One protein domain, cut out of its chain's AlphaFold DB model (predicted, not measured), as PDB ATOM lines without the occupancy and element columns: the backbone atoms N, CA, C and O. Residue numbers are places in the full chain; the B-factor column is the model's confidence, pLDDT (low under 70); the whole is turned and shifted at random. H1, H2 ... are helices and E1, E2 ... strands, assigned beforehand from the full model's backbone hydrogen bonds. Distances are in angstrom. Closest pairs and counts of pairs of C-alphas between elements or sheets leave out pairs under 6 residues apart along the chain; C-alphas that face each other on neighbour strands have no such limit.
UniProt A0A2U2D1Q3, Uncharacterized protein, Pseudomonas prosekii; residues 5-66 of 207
ATOM      1  N   ASP A   5     -35.039  57.735 -46.140       93.88
ATOM      2  CA  ASP A   5     -34.325  58.672 -45.282       93.88
ATOM      3  C   ASP A   5     -34.149  58.126 -43.855       93.88
ATOM      4  O   ASP A   5     -33.022  58.095 -43.365       93.88
ATOM      5  N   LEU A   6     -35.214  57.604 -43.229       93.56
ATOM      6  CA  LEU A   6     -35.122  56.963 -41.909       93.56
ATOM      7  C   LEU A   6     -34.259  55.702 -41.957       93.56
ATOM      8  O   LEU A   6     -33.461  55.475 -41.053       93.56
ATOM      9  N   TYR A   7     -34.387  54.902 -43.019       91.62
ATOM     10  CA  TYR A   7     -33.550  53.719 -43.213       91.62
ATOM     11  C   TYR A   7     -32.065  54.093 -43.295       91.62
ATOM     12  O   TYR A   7     -31.234  53.498 -42.615       91.62
ATOM     13  N   THR A   8     -31.733  55.119 -44.082       93.44
ATOM     14  CA  THR A   8     -30.354  55.592 -44.241       93.44
ATOM     15  C   THR A   8     -29.800  56.130 -42.925       93.44
ATOM     16  O   THR A   8     -28.691  55.763 -42.541       93.44
ATOM     17  N   GLN A   9     -30.577  56.947 -42.207       95.06
ATOM     18  CA  GLN A   9     -30.170  57.470 -40.904       95.06
ATOM     19  C   GLN A   9     -29.934  56.340 -39.898       95.06
ATOM     20  O   GLN A   9     -28.906  56.328 -39.233       95.06
ATOM     21  N   ALA A  10     -30.825  55.345 -39.850       94.38
ATOM     22  CA  ALA A  10     -30.683  54.199 -38.959       94.38
ATOM     23  C   ALA A  10     -29.381  53.423 -39.204       94.38
ATOM     24  O   ALA A  10     -28.704  53.036 -38.256       94.38
ATOM     25  N   ILE A  11     -29.002  53.221 -40.469       93.69
ATOM     26  CA  ILE A  11     -27.735  52.568 -40.823       93.69
ATOM     27  C   ILE A  11     -26.530  53.406 -40.384       93.69
ATOM     28  O   ILE A  11     -25.579  52.844 -39.840       93.69
ATOM     29  N   ILE A  12     -26.560  54.725 -40.607       94.31
ATOM     30  CA  ILE A  12     -25.488  55.640 -40.184       94.31
ATOM     31  C   ILE A  12     -25.338  55.601 -38.661       94.31
ATOM     32  O   ILE A  12     -24.245  55.347 -38.163       94.31
ATOM     33  N   ASP A  13     -26.435  55.770 -37.924       96.25
ATOM     34  CA  ASP A  13     -26.443  55.780 -36.462       96.25
ATOM     35  C   ASP A  13     -25.915  54.460 -35.880       96.25
ATOM     36  O   ASP A  13     -25.051  54.465 -34.998       96.25
ATOM     37  N   LEU A  14     -26.384  53.320 -36.408       94.50
ATOM     38  CA  LEU A  14     -25.912  51.997 -35.998       94.50
ATOM     39  C   LEU A  14     -24.417  51.829 -36.263       94.50
ATOM     40  O   LEU A  14     -23.715  51.271 -35.422       94.50
ATOM     41  N   TRP A  15     -23.921  52.310 -37.403       91.19
ATOM     42  CA  TRP A  15     -22.507  52.222 -37.754       91.19
ATOM     43  C   TRP A  15     -21.623  53.118 -36.876       91.19
ATOM     44  O   TRP A  15     -20.584  52.667 -36.391       91.19
ATOM     45  N   GLU A  16     -22.017  54.377 -36.681       93.50
ATOM     46  CA  GLU A  16     -21.199  55.394 -36.012       93.50
ATOM     47  C   GLU A  16     -21.295  55.336 -34.486       93.50
ATOM     48  O   GLU A  16     -20.304  55.582 -33.795       93.50
ATOM     49  N   THR A  17     -22.475  55.018 -33.951       94.88
ATOM     50  CA  THR A  17     -22.769  55.126 -32.512       94.88
ATOM     51  C   THR A  17     -23.162  53.800 -31.865       94.88
ATOM     52  O   THR A  17     -23.062  53.658 -30.647       94.88
ATOM     53  N   GLY A  18     -23.544  52.797 -32.663       93.31
ATOM     54  CA  GLY A  18     -23.943  51.481 -32.166       93.31
ATOM     55  C   GLY A  18     -25.401  51.390 -31.716       93.31
ATOM     56  O   GLY A  18     -25.800  50.355 -31.191       93.31
ATOM     57  N   GLU A  19     -26.201  52.437 -31.898       95.69
ATOM     58  CA  GLU A  19     -27.628  52.437 -31.581       95.69
ATOM     59  C   GLU A  19     -28.398  53.393 -32.489       95.69
ATOM     60  O   GLU A  19     -27.830  54.328 -33.034       95.69
ATOM     61  N   THR A  20     -29.698  53.170 -32.660       96.38
ATOM     62  CA  THR A  20     -30.581  54.090 -33.389       96.38
ATOM     63  C   THR A  20     -31.996  54.046 -32.824       96.38
ATOM     64  O   THR A  20     -32.342  53.179 -32.017       96.38
ATOM     65  N   THR A  21     -32.829  55.003 -33.227       95.44
ATOM     66  CA  THR A  21     -34.253  55.029 -32.886       95.44
ATOM     67  C   THR A  21     -35.088  55.386 -34.110       95.44
ATOM     68  O   THR A  21     -34.896  56.438 -34.711       95.44
ATOM     69  N   ILE A  22     -36.058  54.534 -34.449       93.88
ATOM     70  CA  ILE A  22     -37.044  54.771 -35.511       93.88
ATOM     71  C   ILE A  22     -38.414  54.910 -34.845       93.88
ATOM     72  O   ILE A  22     -38.940  53.943 -34.301       93.88
ATOM     73  N   GLY A  23     -38.994  56.111 -34.842       93.19
ATOM     74  CA  GLY A  23     -40.203  56.377 -34.057       93.19
ATOM     75  C   GLY A  23     -39.938  56.177 -32.561       93.19
ATOM     76  O   GLY A  23     -39.168  56.918 -31.957       93.19
ATOM     77  N   THR A  24     -40.561  55.162 -31.967       95.00
ATOM     78  CA  THR A  24     -40.303  54.694 -30.592       95.00
ATOM     79  C   THR A  24     -39.545  53.361 -30.542       95.00
ATOM     80  O   THR A  24     -39.296  52.828 -29.460       95.00
ATOM     81  N   LEU A  25     -39.162  52.807 -31.700       94.00
ATOM     82  CA  LEU A  25     -38.358  51.592 -31.797       94.00
ATOM     83  C   LEU A  25     -36.896  51.941 -31.545       94.00
ATOM     84  O   LEU A  25     -36.219  52.451 -32.432       94.00
ATOM     85  N   HIS A  26     -36.417  51.654 -30.341       94.88
ATOM     86  CA  HIS A  26     -35.006  51.784 -30.000       94.88
ATOM     87  C   HIS A  26     -34.261  50.483 -30.320       94.88
ATOM     88  O   HIS A  26     -34.656  49.416 -29.853       94.88
ATOM     89  N   ILE A  27     -33.191  50.577 -31.110       92.81
ATOM     90  CA  ILE A  27     -32.377  49.443 -31.558       92.81
ATOM     91  C   ILE A  27     -30.961  49.655 -31.036       92.81
ATOM     92  O   ILE A  27     -30.254  50.552 -31.493       92.81
ATOM     93  N   LYS A  28     -30.549  48.810 -30.091       93.31
ATOM     94  CA  LYS A  28     -29.208  48.813 -29.499       93.31
ATOM     95  C   LYS A  28     -28.636  47.395 -29.482       93.31
ATOM     96  O   LYS A  28     -28.835  46.663 -28.512       93.31
ATOM     97  N   PRO A  29     -27.990  46.963 -30.568       88.31
ATOM     98  CA  PRO A  29     -27.374  45.651 -30.638       88.31
ATOM     99  C   PRO A  29     -25.981  45.642 -29.993       88.31
ATOM    100  O   PRO A  29     -25.428  46.658 -29.568       88.31
ATOM    101  N   SER A  30     -25.369  44.469 -29.976       85.69
ATOM    102  CA  SER A  30     -23.943  44.292 -29.761       85.69
ATOM    103  C   SER A  30     -23.116  44.866 -30.919       85.69
ATOM    104  O   SER A  30     -23.535  44.936 -32.077       85.69
ATOM    105  N   HIS A  31     -21.866  45.211 -30.613       83.50
ATOM    106  CA  HIS A  31     -20.928  45.816 -31.561       83.50
ATOM    107  C   HIS A  31     -20.720  44.992 -32.851       83.50
ATOM    108  O   HIS A  31     -20.509  45.560 -33.920       83.50
ATOM    109  N   GLY A  32     -20.805  43.658 -32.779       77.94
ATOM    110  CA  GLY A  32     -20.622  42.780 -33.941       77.94
ATOM    111  C   GLY A  32     -21.733  42.893 -34.993       77.94
ATOM    112  O   GLY A  32     -21.471  42.668 -36.174       77.94
ATOM    113  N   ALA A  33     -22.949  43.273 -34.594       81.88
ATOM    114  CA  ALA A  33     -24.055  43.493 -35.525       81.88
ATOM    115  C   ALA A  33     -23.884  44.809 -36.304       81.88
ATOM    116  O   ALA A  33     -24.087  44.841 -37.517       81.88
ATOM    117  N   CYS A  34     -23.428  45.863 -35.622       82.31
ATOM    118  CA  CYS A  34     -23.137  47.165 -36.222       82.31
ATOM    119  C   CYS A  34     -21.889  47.156 -37.104       82.31
ATOM    120  O   CYS A  34     -21.768  47.958 -38.028       82.31
ATOM    121  N   ASN A  35     -20.919  46.292 -36.800       79.75
ATOM    122  CA  ASN A  35     -19.623  46.247 -37.472       79.75
ATOM    123  C   ASN A  35     -19.356  44.837 -38.020       79.75
ATOM    124  O   ASN A  35     -18.504  44.112 -37.489       79.75
ATOM    125  N   PRO A  36     -20.083  44.432 -39.079       72.19
ATOM    126  CA  PRO A  36     -19.873  43.143 -39.721       72.19
ATOM    127  C   PRO A  36     -18.417  42.943 -40.148       72.19
ATOM    128  O   PRO A  36     -17.789  43.802 -40.772       72.19
ATOM    129  N   LYS A  37     -17.896  41.758 -39.835       66.12
ATOM    130  CA  LYS A  37     -16.603  41.253 -40.302       66.12
ATOM    131  C   LYS A  37     -16.866  40.034 -41.183       66.12
ATOM    132  O   LYS A  37     -17.814  39.301 -40.934       66.12
ATOM    133  N   ASN A  38     -16.014  39.805 -42.178       58.12
ATOM    134  CA  ASN A  38     -16.040  38.612 -43.032       58.12
ATOM    135  C   ASN A  38     -17.398  38.368 -43.722       58.12
ATOM    136  O   ASN A  38     -18.052  37.350 -43.499       58.12
ATOM    137  N   PHE A  39     -17.805  39.285 -44.607       57.88
ATOM    138  CA  PHE A  39     -18.902  39.055 -45.554       57.88
ATOM    139  C   PHE A  39     -18.535  37.898 -46.497       57.88
ATOM    140  O   PHE A  39     -17.889  38.126 -47.514       57.88
ATOM    141  N   SER A  40     -18.889  36.676 -46.088       49.94
ATOM    142  CA  SER A  40     -18.648  35.377 -46.733       49.94
ATOM    143  C   SER A  40     -17.200  35.115 -47.215       49.94
ATOM    144  O   SER A  40     -16.638  35.767 -48.093       49.94
ATOM    145  N   GLU A  41     -16.562  34.091 -46.645       46.34
ATOM    146  CA  GLU A  41     -15.183  33.711 -47.005       46.34
ATOM    147  C   GLU A  41     -15.100  32.784 -48.234       46.34
ATOM    148  O   GLU A  41     -13.999  32.439 -48.653       46.34
ATOM    149  N   LYS A  42     -16.235  32.343 -48.804       51.78
ATOM    150  CA  LYS A  42     -16.245  31.204 -49.741       51.78
ATOM    151  C   LYS A  42     -16.547  31.543 -51.201       51.78
ATOM    152  O   LYS A  42     -15.830  31.024 -52.046       51.78
ATOM    153  N   ASN A  43     -17.523  32.402 -51.522       55.66
ATOM    154  CA  ASN A  43     -17.851  32.760 -52.912       55.66
ATOM    155  C   ASN A  43     -18.377  34.202 -53.025       55.66
ATOM    156  O   ASN A  43     -19.070  34.682 -52.129       55.66
ATOM    157  N   GLU A  44     -18.124  34.867 -54.159       52.66
ATOM    158  CA  GLU A  44     -18.599  36.238 -54.441       52.66
ATOM    159  C   GLU A  44     -20.130  36.384 -54.346       52.66
ATOM    160  O   GLU A  44     -20.619  37.445 -53.967       52.66
ATOM    161  N   ASN A  45     -20.873  35.302 -54.605       53.88
ATOM    162  CA  ASN A  45     -22.339  35.271 -54.580       53.88
ATOM    163  C   ASN A  45     -22.944  34.990 -53.191       53.88
ATOM    164  O   ASN A  45     -24.155  35.097 -53.039       53.88
ATOM    165  N   ASP A  46     -22.129  34.671 -52.179       55.12
ATOM    166  CA  ASP A  46     -22.604  34.393 -50.811       55.12
ATOM    167  C   ASP A  46     -22.570  35.650 -49.913       55.12
ATOM    168  O   ASP A  46     -22.759  35.570 -48.698       55.12
ATOM    169  N   ARG A  47     -22.248  36.824 -50.476       63.25
ATOM    170  CA  ARG A  47     -22.050  38.062 -49.713       63.25
ATOM    171  C   ARG A  47     -23.374  38.766 -49.422       63.25
ATOM    172  O   ARG A  47     -23.966  39.377 -50.306       63.25
ATOM    173  N   ILE A  48     -23.785  38.756 -48.155       66.12
ATOM    174  CA  ILE A  48     -24.813  39.675 -47.644       66.12
ATOM    175  C   ILE A  48     -24.240  41.093 -47.682       66.12
ATOM    176  O   ILE A  48     -23.102  41.318 -47.261       66.12
ATOM    177  N   TRP A  49     -25.011  42.053 -48.190       72.69
ATOM    178  CA  TRP A  49     -24.576  43.442 -48.249       72.69
ATOM    179  C   TRP A  49     -24.425  44.003 -46.832       72.69
ATOM    180  O   TRP A  49     -25.228  43.712 -45.949       72.69
ATOM    181  N   ALA A  50     -23.408  44.840 -46.610       76.69
ATOM    182  CA  ALA A  50     -23.129  45.421 -45.294       76.69
ATOM    183  C   ALA A  50     -24.347  46.112 -44.673       76.69
ATOM    184  O   ALA A  50     -24.614  45.961 -43.486       76.69
ATOM    185  N   ILE A  51     -25.102  46.822 -45.504       81.69
ATOM    186  CA  ILE A  51     -26.301  47.563 -45.123       81.69
ATOM    187  C   ILE A  51     -27.447  46.611 -44.720       81.69
ATOM    188  O   ILE A  51     -28.100  46.823 -43.695       81.69
ATOM    189  N   ASP A  52     -27.641  45.514 -45.457       75.12
ATOM    190  CA  ASP A  52     -28.640  44.487 -45.126       75.12
ATOM    191  C   ASP A  52     -28.285  43.754 -43.828       75.12
ATOM    192  O   ASP A  52     -29.157  43.489 -43.001       75.12
ATOM    193  N   TRP A  53     -26.994  43.478 -43.604       78.94
ATOM    194  CA  TRP A  53     -26.525  42.924 -42.336       78.94
ATOM    195  C   TRP A  53     -26.769  43.893 -41.183       78.94
ATOM    196  O   TRP A  53     -27.416  43.519 -40.210       78.94
ATOM    197  N   ILE A  54     -26.275  45.132 -41.283       84.75
ATOM    198  CA  ILE A  54     -26.393  46.124 -40.208       84.75
ATOM    199  C   ILE A  54     -27.861  46.328 -39.846       84.75
ATOM    200  O   ILE A  54     -28.176  46.350 -38.666       84.75
ATOM    201  N   SER A  55     -28.774  46.407 -40.813       84.62
ATOM    202  CA  SER A  55     -30.203  46.533 -40.500       84.62
ATOM    203  C   SER A  55     -30.781  45.277 -39.835       84.62
ATOM    204  O   SER A  55     -31.264  45.348 -38.702       84.62
ATOM    205  N   LEU A  56     -30.736  44.123 -40.506       80.25
ATOM    206  CA  LEU A  56     -31.421  42.910 -40.044       80.25
ATOM    207  C   LEU A  56     -30.771  42.301 -38.797       80.25
ATOM    208  O   LEU A  56     -31.477  41.914 -37.861       80.25
ATOM    209  N   ALA A  57     -29.438  42.230 -38.761       80.31
ATOM    210  CA  ALA A  57     -28.712  41.680 -37.624       80.31
ATOM    211  C   ALA A  57     -28.851  42.583 -36.396       80.31
ATOM    212  O   ALA A  57     -29.083  42.061 -35.312       80.31
ATOM    213  N   SER A  58     -28.788  43.913 -36.546       86.38
ATOM    214  CA  SER A  58     -28.941  44.824 -35.399       86.38
ATOM    215  C   SER A  58     -30.338  44.772 -34.801       86.38
ATOM    216  O   SER A  58     -30.482  44.709 -33.582       86.38
ATOM    217  N   LEU A  59     -31.377  44.746 -35.643       86.25
ATOM    218  CA  LEU A  59     -32.748  44.612 -35.159       86.25
ATOM    219  C   LEU A  59     -32.920  43.301 -34.382       86.25
ATOM    220  O   LEU A  59     -33.402  43.319 -33.252       86.25
ATOM    221  N   ARG A  60     -32.460  42.172 -34.937       79.38
ATOM    222  CA  ARG A  60     -32.551  40.867 -34.268       79.38
ATOM    223  C   ARG A  60     -31.736  40.813 -32.976       79.38
ATOM    224  O   ARG A  60     -32.219  40.281 -31.981       79.38
ATOM    225  N   ASP A  61     -30.518  41.336 -32.992       80.75
ATOM    226  CA  ASP A  61     -29.602  41.263 -31.857       80.75
ATOM    227  C   ASP A  61     -30.038  42.163 -30.694       80.75
ATOM    228  O   ASP A  61     -29.927  41.765 -29.538       80.75
ATOM    229  N   SER A  62     -30.644  43.321 -30.985       82.94
ATOM    230  CA  SER A  62     -31.219  44.203 -29.959       82.94
ATOM    231  C   SER A  62     -32.336  43.546 -29.132       82.94
ATOM    232  O   SER A  62     -32.561  43.927 -27.985       82.94
ATOM    233  N   GLU A  63     -32.984  42.505 -29.666       73.88
ATOM    234  CA  GLU A  63     -33.998  41.725 -28.946       73.88
ATOM    235  C   GLU A  63     -33.422  40.617 -28.069       73.88
ATOM    236  O   GLU A  63     -34.032  40.247 -27.065       73.88
ATOM    237  N   ASN A  64     -32.234  40.101 -28.400       56.44
ATOM    238  CA  ASN A  64     -31.566  39.083 -27.584       56.44
ATOM    239  C   ASN A  64     -31.179  39.622 -26.194       56.44
ATOM    240  O   ASN A  64     -30.911  38.836 -25.290       56.44
ATOM    241  N   MET A  65     -31.195  40.946 -25.992       47.50
ATOM    242  CA  MET A  65     -31.019  41.571 -24.678       47.50
ATOM    243  C   MET A  65     -32.282  41.496 -23.790       47.50
ATOM    244  O   MET A  65     -32.186  41.757 -22.593       47.50
ATOM    245  N   PHE A  66     -33.450  41.131 -24.342       40.75
ATOM    246  CA  PHE A  66     -34.755  41.187 -23.660       40.75
ATOM    247  C   PHE A  66     -35.582  39.885 -23.681       40.75
ATOM    248  O   PHE A  66     -36.666  39.857 -23.096       40.75
TER     249      PHE A  66
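What this domain is: This is residues 5 to 66 of the 207 residues of an uncharacterized protein of Pseudomonas prosekii (UniProt A0A2U2D1Q3). Two helices, H1 and H3, meet at about a right angle, with short H2 packed on H3 and a small hairpin, E1 and E2, beside both; away from the hairpin, residues 41 to 46 stick out as a loop. The printed part has 62 residues, with three named helices and two named strands in the order H1, E1, E2, H2, H3 along the chain; of the 37 residues in named elements helices hold 31 and strands 6, and the class is mostly helix. It is compact, with a radius of gyration of the C-alphas of 12.0 A, spanning 38 by 28 by 16 A.

How they stand to each other: H1, residues 5 to 16, touches H3, residues 50 to 64, with residues 10 to 15 alone, about perpendicular at 76 degrees; the closest C-alphas, of Ile 11 and Ser 55, are 6.5 A apart. E1, residues 20 to 22, and E2, residues 25 to 27, form an antiparallel hairpin, N 20 and O 27 being within hydrogen-bond range at 2.9 A. H2, residues 31 to 34, touches H3, the closest C-alphas, of Ala 33 and Ser 58, being 5.1 A apart. Every O i to N i+4 pair is within hydrogen-bond range in H1, 9 of 11 in H3; H2 is too short for one.

Where its parts are: H1 begins at C-alpha 5 (-34.325, 58.672, -45.282); H3, 20.6 A long from first to last C-alpha, ends at C-alpha 64 (-31.566, 39.083, -27.584).

The domain as a whole: The printed part has no cut. The link from H2 to H3 is long. Residues 37 to 48 and 64 to 66 have pLDDT under 70.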